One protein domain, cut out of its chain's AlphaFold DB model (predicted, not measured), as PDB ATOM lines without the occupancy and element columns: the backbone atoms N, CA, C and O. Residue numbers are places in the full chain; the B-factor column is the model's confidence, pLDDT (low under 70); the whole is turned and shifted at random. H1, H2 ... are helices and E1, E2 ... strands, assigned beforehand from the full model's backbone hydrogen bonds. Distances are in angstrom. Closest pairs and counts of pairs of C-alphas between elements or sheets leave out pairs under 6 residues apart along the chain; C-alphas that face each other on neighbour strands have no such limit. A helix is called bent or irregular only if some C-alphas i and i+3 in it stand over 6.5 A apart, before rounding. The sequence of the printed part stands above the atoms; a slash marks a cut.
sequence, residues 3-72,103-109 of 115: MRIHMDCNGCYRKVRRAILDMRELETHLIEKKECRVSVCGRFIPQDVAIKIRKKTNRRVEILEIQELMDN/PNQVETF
ATOM      1  N   MET A   3       9.941 -32.276  30.668       97.00
ATOM      2  CA  MET A   3      10.368 -33.630  31.023       97.00
ATOM      3  C   MET A   3       9.329 -34.346  31.882       97.00
ATOM      4  O   MET A   3       8.617 -33.725  32.671       97.00
ATOM      5  N   ARG A   4       9.308 -35.677  31.800       97.38
ATOM      6  CA  ARG A   4       8.548 -36.555  32.688       97.38
ATOM      7  C   ARG A   4       9.471 -37.270  33.666       97.38
ATOM      8  O   ARG A   4      10.453 -37.897  33.262       97.38
ATOM      9  N   ILE A   5       9.144 -37.183  34.956       97.31
ATOM     10  CA  ILE A   5       9.877 -37.817  36.059       97.31
ATOM     11  C   ILE A   5       8.877 -38.327  37.098       97.31
ATOM     12  O   ILE A   5       8.157 -37.551  37.724       97.31
ATOM     13  N   HIS A   6       8.876 -39.638  37.335       95.69
ATOM     14  CA  HIS A   6       8.007 -40.259  38.337       95.69
ATOM     15  C   HIS A   6       8.403 -39.870  39.771       95.69
ATOM     16  O   HIS A   6       9.543 -40.083  40.201       95.69
ATOM     17  N   MET A   7       7.442 -39.324  40.525       95.19
ATOM     18  CA  MET A   7       7.619 -38.825  41.893       95.19
ATOM     19  C   MET A   7       6.599 -39.442  42.862       95.19
ATOM     20  O   MET A   7       5.689 -38.773  43.347       95.19
ATOM     21  N   ASP A   8       6.801 -40.714  43.201       92.44
ATOM     22  CA  ASP A   8       5.837 -41.521  43.978       92.44
ATOM     23  C   ASP A   8       5.703 -41.094  45.454       92.44
ATOM     24  O   ASP A   8       4.750 -41.452  46.141       92.44
ATOM     25  N   CYS A   9       6.660 -40.320  45.976       94.50
ATOM     26  CA  CYS A   9       6.658 -39.870  47.366       94.50
ATOM     27  C   CYS A   9       7.237 -38.459  47.531       94.50
ATOM     28  O   CYS A   9       7.876 -37.897  46.635       94.50
ATOM     29  N   ASN A  10       7.056 -37.877  48.720       95.44
ATOM     30  CA  ASN A  10       7.601 -36.554  49.041       95.44
ATOM     31  C   ASN A  10       9.138 -36.528  49.030       95.44
ATOM     32  O   ASN A  10       9.728 -35.497  48.712       95.44
ATOM     33  N   GLY A  11       9.790 -37.656  49.327       97.25
ATOM     34  CA  GLY A  11      11.242 -37.800  49.202       97.25
ATOM     35  C   GLY A  11      11.713 -37.644  47.754       97.25
ATOM     36  O   GLY A  11      12.639 -36.877  47.495       97.25
ATOM     37  N   CYS A  12      11.029 -38.287  46.802       95.38
ATOM     38  CA  CYS A  12      11.319 -38.154  45.371       95.38
ATOM     39  C   CYS A  12      11.143 -36.716  44.897       95.38
ATOM     40  O   CYS A  12      12.050 -36.171  44.275       95.38
ATOM     41  N   TYR A  13      10.025 -36.083  45.264       96.25
ATOM     42  CA  TYR A  13       9.773 -34.680  44.939       96.25
ATOM     43  C   TYR A  13      10.896 -33.766  45.453       96.25
ATOM     44  O   TYR A  13      11.462 -32.988  44.688       96.25
ATOM     45  N   ARG A  14      11.287 -33.899  46.728       97.31
ATOM     46  CA  ARG A  14      12.382 -33.102  47.310       97.31
ATOM     47  C   ARG A  14      13.711 -33.346  46.598       97.31
ATOM     48  O   ARG A  14      14.463 -32.399  46.389       97.31
ATOM     49  N   LYS A  15      13.993 -34.592  46.212       97.69
ATOM     50  CA  LYS A  15      15.220 -34.963  45.497       97.69
ATOM     51  C   LYS A  15      15.272 -34.347  44.097       97.69
ATOM     52  O   LYS A  15      16.307 -33.805  43.727       97.69
ATOM     53  N   VAL A  16      14.165 -34.391  43.352       97.31
ATOM     54  CA  VAL A  16      14.035 -33.747  42.032       97.31
ATOM     55  C   VAL A  16      14.182 -32.234  42.164       97.31
ATOM     56  O   VAL A  16      15.027 -31.648  41.496       97.31
ATOM     57  N   ARG A  17      13.445 -31.618  43.095       96.94
ATOM     58  CA  ARG A  17      13.521 -30.175  43.353       96.94
ATOM     59  C   ARG A  17      14.946 -29.725  43.675       96.94
ATOM     60  O   ARG A  17      15.417 -28.756  43.097       96.94
ATOM     61  N   ARG A  18      15.655 -30.446  44.549       97.69
ATOM     62  CA  ARG A  18      17.052 -30.133  44.882       97.69
ATOM     63  C   ARG A  18      17.972 -30.276  43.670       97.69
ATOM     64  O   ARG A  18      18.772 -29.390  43.417       97.69
ATOM     65  N   ALA A  19      17.820 -31.351  42.898       97.06
ATOM     66  CA  ALA A  19      18.629 -31.568  41.703       97.06
ATOM     67  C   ALA A  19      18.500 -30.426  40.684       97.06
ATOM     68  O   ALA A  19      19.518 -30.068  40.098       97.06
ATOM     69  N   ILE A  20      17.290 -29.880  40.512       96.31
ATOM     70  CA  ILE A  20      16.988 -28.738  39.635       96.31
ATOM     71  C   ILE A  20      17.591 -27.447  40.198       96.31
ATOM     72  O   ILE A  20      18.319 -26.769  39.488       96.31
ATOM     73  N   LEU A  21      17.356 -27.140  41.479       95.38
ATOM     74  CA  LEU A  21      17.883 -25.928  42.126       95.38
ATOM     75  C   LEU A  21      19.417 -25.874  42.163       95.38
ATOM     76  O   LEU A  21      20.001 -24.797  42.187       95.38
ATOM     77  N   ASP A  22      20.078 -27.030  42.174       95.56
ATOM     78  CA  ASP A  22      21.537 -27.119  42.142       95.56
ATOM     79  C   ASP A  22      22.138 -26.864  40.736       95.56
ATOM     80  O   ASP A  22      23.363 -26.897  40.593       95.56
ATOM     81  N   MET A  23      21.327 -26.723  39.678       94.44
ATOM     82  CA  MET A  23      21.797 -26.448  38.309       94.44
ATOM     83  C   MET A  23      21.798 -24.944  38.055       94.44
ATOM     84  O   MET A  23      20.766 -24.297  38.172       94.44
ATOM     85  N   ARG A  24      22.963 -24.390  37.703       92.69
ATOM     86  CA  ARG A  24      23.143 -22.936  37.527       92.69
ATOM     87  C   ARG A  24      22.671 -22.446  36.164       92.69
ATOM     88  O   ARG A  24      22.388 -21.270  36.004       92.69
ATOM     89  N   GLU A  25      22.629 -23.351  35.197       91.69
ATOM     90  CA  GLU A  25      22.163 -23.112  33.835       91.69
ATOM     91  C   GLU A  25      20.630 -23.020  33.715       91.69
ATOM     92  O   GLU A  25      20.122 -22.656  32.658       91.69
ATOM     93  N   LEU A  26      19.889 -23.358  34.780       93.44
ATOM     94  CA  LEU A  26      18.434 -23.236  34.823       93.44
ATOM     95  C   LEU A  26      18.043 -21.889  35.433       93.44
ATOM     96  O   LEU A  26      18.400 -21.586  36.569       93.44
ATOM     97  N   GLU A  27      17.271 -21.112  34.688       92.50
ATOM     98  CA  GLU A  27      16.783 -19.795  35.094       92.50
ATOM     99  C   GLU A  27      15.431 -19.910  35.799       92.50
ATOM    100  O   GLU A  27      15.243 -19.383  36.895       92.50
ATOM    101  N   THR A  28      14.501 -20.668  35.214       91.69
ATOM    102  CA  THR A  28      13.185 -20.923  35.809       91.69
ATOM    103  C   THR A  28      12.805 -22.398  35.711       91.69
ATOM    104  O   THR A  28      13.343 -23.167  34.907       91.69
ATOM    105  N   HIS A  29      11.913 -22.831  36.604       94.44
ATOM    106  CA  HIS A  29      11.434 -24.207  36.649       94.44
ATOM    107  C   HIS A  29      10.017 -24.297  37.217       94.44
ATOM    108  O   HIS A  29       9.643 -23.545  38.116       94.44
ATOM    109  N   LEU A  30       9.266 -25.290  36.752       94.25
ATOM    110  CA  LEU A  30       7.951 -25.665  37.259       94.25
ATOM    111  C   LEU A  30       7.917 -27.178  37.490       94.25
ATOM    112  O   LEU A  30       8.395 -27.951  36.661       94.25
ATOM    113  N   ILE A  31       7.376 -27.613  38.631       94.94
ATOM    114  CA  ILE A  31       7.255 -29.037  38.978       94.94
ATOM    115  C   ILE A  31       5.793 -29.359  39.271       94.94
ATOM    116  O   ILE A  31       5.258 -29.005  40.323       94.94
ATOM    117  N   GLU A  32       5.182 -30.132  38.386       92.62
ATOM    118  CA  GLU A  32       3.801 -30.586  38.491       92.62
ATOM    119  C   GLU A  32       3.783 -32.021  39.013       92.62
ATOM    120  O   GLU A  32       3.821 -33.005  38.269       92.62
ATOM    121  N   LYS A  33       3.734 -32.168  40.343       89.31
ATOM    122  CA  LYS A  33       3.796 -33.490  40.988       89.31
ATOM    123  C   LYS A  33       2.677 -34.430  40.522       89.31
ATOM    124  O   LYS A  33       2.928 -35.621  40.367       89.31
ATOM    125  N   LYS A  34       1.462 -33.907  40.313       90.00
ATOM    126  CA  LYS A  34       0.293 -34.701  39.895       90.00
ATOM    127  C   LYS A  34       0.481 -35.313  38.503       90.00
ATOM    128  O   LYS A  34       0.127 -36.467  38.306       90.00
ATOM    129  N   GLU A  35       1.091 -34.570  37.586       91.69
ATOM    130  CA  GLU A  35       1.312 -34.999  36.198       91.69
ATOM    131  C   GLU A  35       2.658 -35.708  36.001       91.69
ATOM    132  O   GLU A  35       2.939 -36.235  34.926       91.69
ATOM    133  N   CYS A  36       3.500 -35.754  37.041       94.69
ATOM    134  CA  CYS A  36       4.894 -36.191  36.944       94.69
ATOM    135  C   CYS A  36       5.684 -35.391  35.894       94.69
ATOM    136  O   CYS A  36       6.579 -35.939  35.247       94.69
ATOM    137  N   ARG A  37       5.361 -34.102  35.729       94.81
ATOM    138  CA  ARG A  37       5.977 -33.210  34.741       94.81
ATOM    139  C   ARG A  37       6.888 -32.192  35.404       94.81
ATOM    140  O   ARG A  37       6.659 -31.744  36.531       94.81
ATOM    141  N   VAL A  38       7.953 -31.861  34.691       96.00
ATOM    142  CA  VAL A  38       8.931 -30.851  35.066       96.00
ATOM    143  C   VAL A  38       9.215 -30.000  33.838       96.00
ATOM    144  O   VAL A  38       9.698 -30.518  32.833       96.00
ATOM    145  N   SER A  39       8.968 -28.703  33.947       95.00
ATOM    146  CA  SER A  39       9.366 -27.711  32.950       95.00
ATOM    147  C   SER A  39      10.594 -26.980  33.468       95.00
ATOM    148  O   SER A  39      10.637 -26.592  34.635       95.00
ATOM    149  N   VAL A  40      11.607 -26.817  32.628       94.69
ATOM    150  CA  VAL A  40      12.825 -26.066  32.951       94.69
ATOM    151  C   VAL A  40      13.197 -25.161  31.797       94.69
ATOM    152  O   VAL A  40      12.997 -25.529  30.638       94.69
ATOM    153  N   CYS A  41      13.738 -24.003  32.139       92.62
ATOM    154  CA  CYS A  41      13.956 -22.882  31.242       92.62
ATOM    155  C   CYS A  41      15.300 -22.219  31.549       92.62
ATOM    156  O   CYS A  41      15.813 -22.357  32.661       92.62
ATOM    157  N   GLY A  42      15.899 -21.581  30.548       91.06
ATOM    158  CA  GLY A  42      17.277 -21.079  30.581       91.06
ATOM    159  C   GLY A  42      18.120 -21.604  29.420       91.06
ATOM    160  O   GLY A  42      17.587 -22.238  28.506       91.06
ATOM    161  N   ARG A  43      19.430 -21.341  29.472       90.94
ATOM    162  CA  ARG A  43      20.395 -21.652  28.405       90.94
ATOM    163  C   ARG A  43      21.206 -22.899  28.731       90.94
ATOM    164  O   ARG A  43      22.130 -22.867  29.544       90.94
ATOM    165  N   PHE A  44      20.866 -24.015  28.097       92.12
ATOM    166  CA  PHE A  44      21.510 -25.299  28.365       92.12
ATOM    167  C   PHE A  44      21.369 -26.272  27.198       92.12
ATOM    168  O   PHE A  44      20.537 -26.100  26.317       92.12
ATOM    169  N   ILE A  45      22.161 -27.346  27.220       92.38
ATOM    170  CA  ILE A  45      21.974 -28.481  26.311       92.38
ATOM    171  C   ILE A  45      20.927 -29.421  26.937       92.38
ATOM    172  O   ILE A  45      21.177 -29.953  28.027       92.38
ATOM    173  N   PRO A  46      19.766 -29.669  26.296       93.50
ATOM    174  CA  PRO A  46      18.684 -30.496  26.850       93.50
ATOM    175  C   PRO A  46      19.140 -31.878  27.337       93.50
ATOM    176  O   PRO A  46      18.769 -32.338  28.419       93.50
ATOM    177  N   GLN A  47      20.010 -32.521  26.554       93.50
ATOM    178  CA  GLN A  47      20.557 -33.841  26.861       93.50
ATOM    179  C   GLN A  47      21.400 -33.826  28.144       93.50
ATOM    180  O   GLN A  47      21.248 -34.714  28.988       93.50
ATOM    181  N   ASP A  48      22.228 -32.798  28.343       94.94
ATOM    182  CA  ASP A  48      23.077 -32.674  29.529       94.94
ATOM    183  C   ASP A  48      22.249 -32.488  30.795       94.94
ATOM    184  O   ASP A  48      22.523 -33.130  31.813       94.94
ATOM    185  N   VAL A  49      21.211 -31.651  30.735       95.81
ATOM    186  CA  VAL A  49      20.288 -31.449  31.858       95.81
ATOM    187  C   VAL A  49      19.568 -32.754  32.190       95.81
ATOM    188  O   VAL A  49      19.582 -33.179  33.348       95.81
ATOM    189  N   ALA A  50      19.022 -33.460  31.196       96.31
ATOM    190  CA  ALA A  50      18.355 -34.741  31.420       96.31
ATOM    191  C   ALA A  50      19.298 -35.792  32.043       96.31
ATOM    192  O   ALA A  50      18.930 -36.468  33.011       96.31
ATOM    193  N   ILE A  51      20.543 -35.891  31.558       97.25
ATOM    194  CA  ILE A  51      21.571 -36.785  32.112       97.25
ATOM    195  C   ILE A  51      21.927 -36.386  33.550       97.25
ATOM    196  O   ILE A  51      21.987 -37.255  34.429       97.25
ATOM    197  N   LYS A  52      22.147 -35.095  33.824       97.00
ATOM    198  CA  LYS A  52      22.454 -34.586  35.171       97.00
ATOM    199  C   LYS A  52      21.316 -34.885  36.148       97.00
ATOM    200  O   LYS A  52      21.582 -35.384  37.245       97.00
ATOM    201  N   ILE A  53      20.060 -34.654  35.757       97.25
ATOM    202  CA  ILE A  53      18.891 -34.953  36.599       97.25
ATOM    203  C   ILE A  53      18.799 -36.457  36.854       97.25
ATOM    204  O   ILE A  53      18.645 -36.865  38.009       97.25
ATOM    205  N   ARG A  54      18.958 -37.298  35.823       97.50
ATOM    206  CA  ARG A  54      18.959 -38.761  35.973       97.50
ATOM    207  C   ARG A  54      20.025 -39.219  36.968       97.50
ATOM    208  O   ARG A  54      19.711 -39.994  37.868       97.50
ATOM    209  N   LYS A  55      21.254 -38.700  36.860       97.56
ATOM    210  CA  LYS A  55      22.366 -39.027  37.770       97.56
ATOM    211  C   LYS A  55      22.085 -38.592  39.212       97.56
ATOM    212  O   LYS A  55      22.263 -39.385  40.129       97.56
ATOM    213  N   LYS A  56      21.599 -37.363  39.430       96.56
ATOM    214  CA  LYS A  56      21.320 -36.842  40.783       96.56
ATOM    215  C   LYS A  56      20.124 -37.520  41.446       96.56
ATOM    216  O   LYS A  56      20.139 -37.790  42.646       96.56
ATOM    217  N   THR A  57      19.065 -37.786  40.689       96.25
ATOM    218  CA  THR A  57      17.807 -38.311  41.239       96.25
ATOM    219  C   THR A  57      17.778 -39.837  41.290       96.25
ATOM    220  O   THR A  57      17.097 -40.394  42.156       96.25
ATOM    221  N   ASN A  58      18.577 -40.509  40.454       96.44
ATOM    222  CA  ASN A  58      18.487 -41.941  40.160       96.44
ATOM    223  C   ASN A  58      17.071 -42.348  39.712       96.44
ATOM    224  O   ASN A  58      16.518 -43.353  40.153       96.44
ATOM    225  N   ARG A  59      16.446 -41.502  38.888       96.69
ATOM    226  CA  ARG A  59      15.113 -41.720  38.318       96.69
ATOM    227  C   ARG A  59      15.182 -41.634  36.800       96.69
ATOM    228  O   ARG A  59      16.049 -40.959  36.245       96.69
ATOM    229  N   ARG A  60      14.266 -42.339  36.131       96.75
ATOM    230  CA  ARG A  60      14.082 -42.224  34.683       96.75
ATOM    231  C   ARG A  60      13.590 -40.811  34.364       96.75
ATOM    232  O   ARG A  60      12.695 -40.311  35.041       96.75
ATOM    233  N   VAL A  61      14.200 -40.209  33.352       97.88
ATOM    234  CA  VAL A  61      13.830 -38.906  32.802       97.88
ATOM    235  C   VAL A  61      13.484 -39.139  31.339       97.88
ATOM    236  O   VAL A  61      14.293 -39.710  30.608       97.88
ATOM    237  N   GLU A  62      12.282 -38.749  30.937       96.94
ATOM    238  CA  GLU A  62      11.834 -38.772  29.542       96.94
ATOM    239  C   GLU A  62      11.684 -37.319  29.094       96.94
ATOM    240  O   GLU A  62      10.967 -36.554  29.736       96.94
ATOM    241  N   ILE A  63      12.383 -36.914  28.034       95.38
ATOM    242  CA  ILE A  63      12.169 -35.596  27.430       95.38
ATOM    243  C   ILE A  63      10.887 -35.699  26.612       95.38
ATOM    244  O   ILE A  63      10.775 -36.570  25.752       95.38
ATOM    245  N   LEU A  64       9.917 -34.849  26.932       94.19
ATOM    246  CA  LEU A  64       8.632 -34.803  26.245       94.19
ATOM    247  C   LEU A  64       8.664 -33.774  25.114       94.19
ATOM    248  O   LEU A  64       8.188 -34.055  24.023       94.19
ATOM    249  N   GLU A  65       9.244 -32.602  25.378       92.19
ATOM    250  CA  GLU A  65       9.275 -31.492  24.429       92.19
ATOM    251  C   GLU A  65      10.494 -30.596  24.671       92.19
ATOM    252  O   GLU A  65      10.895 -30.337  25.813       92.19
ATOM    253  N   ILE A  66      11.079 -30.101  23.584       92.25
ATOM    254  CA  ILE A  66      12.131 -29.087  23.597       92.25
ATOM    255  C   ILE A  66      11.585 -27.912  22.793       92.25
ATOM    256  O   ILE A  66      11.213 -28.081  21.638       92.25
ATOM    257  N   GLN A  67      11.522 -26.742  23.422       87.12
ATOM    258  CA  GLN A  67      11.121 -25.508  22.763       87.12
ATOM    259  C   GLN A  67      12.343 -24.613  22.674       87.12
ATOM    260  O   GLN A  67      12.855 -24.192  23.711       87.12
ATOM    261  N   GLU A  68      12.810 -24.393  21.451       82.00
ATOM    262  CA  GLU A  68      13.994 -23.594  21.150       82.00
ATOM    263  C   GLU A  68      13.566 -22.161  20.830       82.00
ATOM    264  O   GLU A  68      12.703 -21.947  19.976       82.00
ATOM    265  N   LEU A  69      14.153 -21.178  21.510       69.56
ATOM    266  CA  LEU A  69      14.114 -19.795  21.049       69.56
ATOM    267  C   LEU A  69      15.319 -19.587  20.132       69.56
ATOM    268  O   LEU A  69      16.462 -19.581  20.582       69.56
ATOM    269  N   MET A  70      15.065 -19.464  18.831       59.78
ATOM    270  CA  MET A  70      16.060 -18.921  17.915       59.78
ATOM    271  C   MET A  70      15.989 -17.398  18.021       59.78
ATOM    272  O   MET A  70      14.997 -16.794  17.607       59.78
ATOM    273  N   ASP A  71      17.030 -16.775  18.570       54.62
ATOM    274  CA  ASP A  71      17.214 -15.330  18.479       54.62
ATOM    275  C   ASP A  71      17.408 -14.956  17.004       54.62
ATOM    276  O   ASP A  71      18.487 -15.107  16.429       54.62
ATOM    277  N   ASN A  72      16.345 -14.472  16.360       55.59
ATOM    278  CA  ASN A  72      16.415 -13.927  15.008       55.59
ATOM    279  C   ASN A  72      17.111 -12.557  15.024       55.59
ATOM    280  O   ASN A  72      16.483 -11.517  14.833       55.59
ATOM    281  N   PRO A 103      27.954 -26.020  20.558       47.94
ATOM    282  CA  PRO A 103      27.090 -25.507  19.494       47.94
ATOM    283  C   PRO A 103      25.597 -25.826  19.710       47.94
ATOM    284  O   PRO A 103      24.788 -25.593  18.826       47.94
ATOM    285  N   ASN A 104      25.232 -26.355  20.883       55.28
ATOM    286  CA  ASN A 104      23.940 -26.968  21.176       55.28
ATOM    287  C   ASN A 104      23.276 -26.409  22.451       55.28
ATOM    288  O   ASN A 104      22.416 -27.078  23.025       55.28
ATOM    289  N   GLN A 105      23.717 -25.256  22.974       49.97
ATOM    290  CA  GLN A 105      23.001 -24.613  24.082       49.97
ATOM    291  C   GLN A 105      21.760 -23.922  23.531       49.97
ATOM    292  O   GLN A 105      21.864 -23.045  22.682       49.97
ATOM    293  N   VAL A 106      20.600 -24.341  24.021       65.06
ATOM    294  CA  VAL A 106      19.304 -23.839  23.585       65.06
ATOM    295  C   VAL A 106      18.702 -23.019  24.713       65.06
ATOM    296  O   VAL A 106      18.760 -23.428  25.876       65.06
ATOM    297  N   GLU A 107      18.120 -21.876  24.375       60.25
ATOM    298  CA  GLU A 107      17.271 -21.120  25.284       60.25
ATOM    299  C   GLU A 107      15.841 -21.669  25.229       60.25
ATOM    300  O   GLU A 107      15.293 -21.894  24.149       60.25
ATOM    301  N   THR A 108      15.244 -21.942  26.393       59.91
ATOM    302  CA  THR A 108      13.900 -22.536  26.465       59.91
ATOM    303  C   THR A 108      12.980 -21.748  27.398       59.91
ATOM    304  O   THR A 108      13.420 -21.325  28.467       59.91
ATOM    305  N   PHE A 109      11.708 -21.567  27.008       52.75
ATOM    306  CA  PHE A 109      10.703 -20.785  27.750       52.75
ATOM    307  C   PHE A 109       9.651 -21.653  28.460       52.75
ATOM    308  O   PHE A 109       9.408 -22.805  28.094       52.75
TER     309      PHE A 109
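What this domain is: This is residues 3 to 72 and 103 to 109 of the 115 residues of an uncharacterized protein of Malus baccata (UniProt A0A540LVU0). A small three-stranded sheet, bent along E2, has helix H1 running over E1; the last turns of H2 pack on H1 at an angle, and E3 lies near E2. The 77 printed residues include H1, E1, E2, H2, E3, E4 in chain order: class mixed, sheet order E1 - E2 - E4, antiparallel. The whole is compact, radius of gyration of the C-alphas 12.1 A, spanning 42 by 21 by 18 A.

Where its parts are: E2, residues 37 to 44, spans 18.6 A; E1, 28 to 32, 13.7 A; E4, 106 to 108, 6.3 A, ending at C-alpha (13.900, -22.536, 26.465). H1, 10 to 21, spans 16.3 A from C-alpha (7.601, -36.554, 49.041); H2, 46 to 57, 16.4 A; E3, 62 to 65, 9.3 A.

How they stand to each other: E2 bends by 63 degrees at residue 41, pairing with E1, its hairpin partner (N 30 and O 39, 2.8 A), then E4 (N 106 and O 44, 2.9 A). H1 is on the sheet, height 10.6 A. H2 only grazes the sheet; its residues 53 to 57 alone touch H1, a steep tilt of 43 degrees, opposite ways, closest C-alphas Val 16 and Thr 57, 6.0 A. E3 pairs with no named strand. In H1 and H2 every O i to N i+4 pair is within hydrogen-bond range.

The domain as a whole: Residues 73 to 102 are cut out, C-alphas 72 and 103 being 16.4 A apart. No link printed whole is long. Residues 69 to 72 and 103 to 109 have pLDDT under 70.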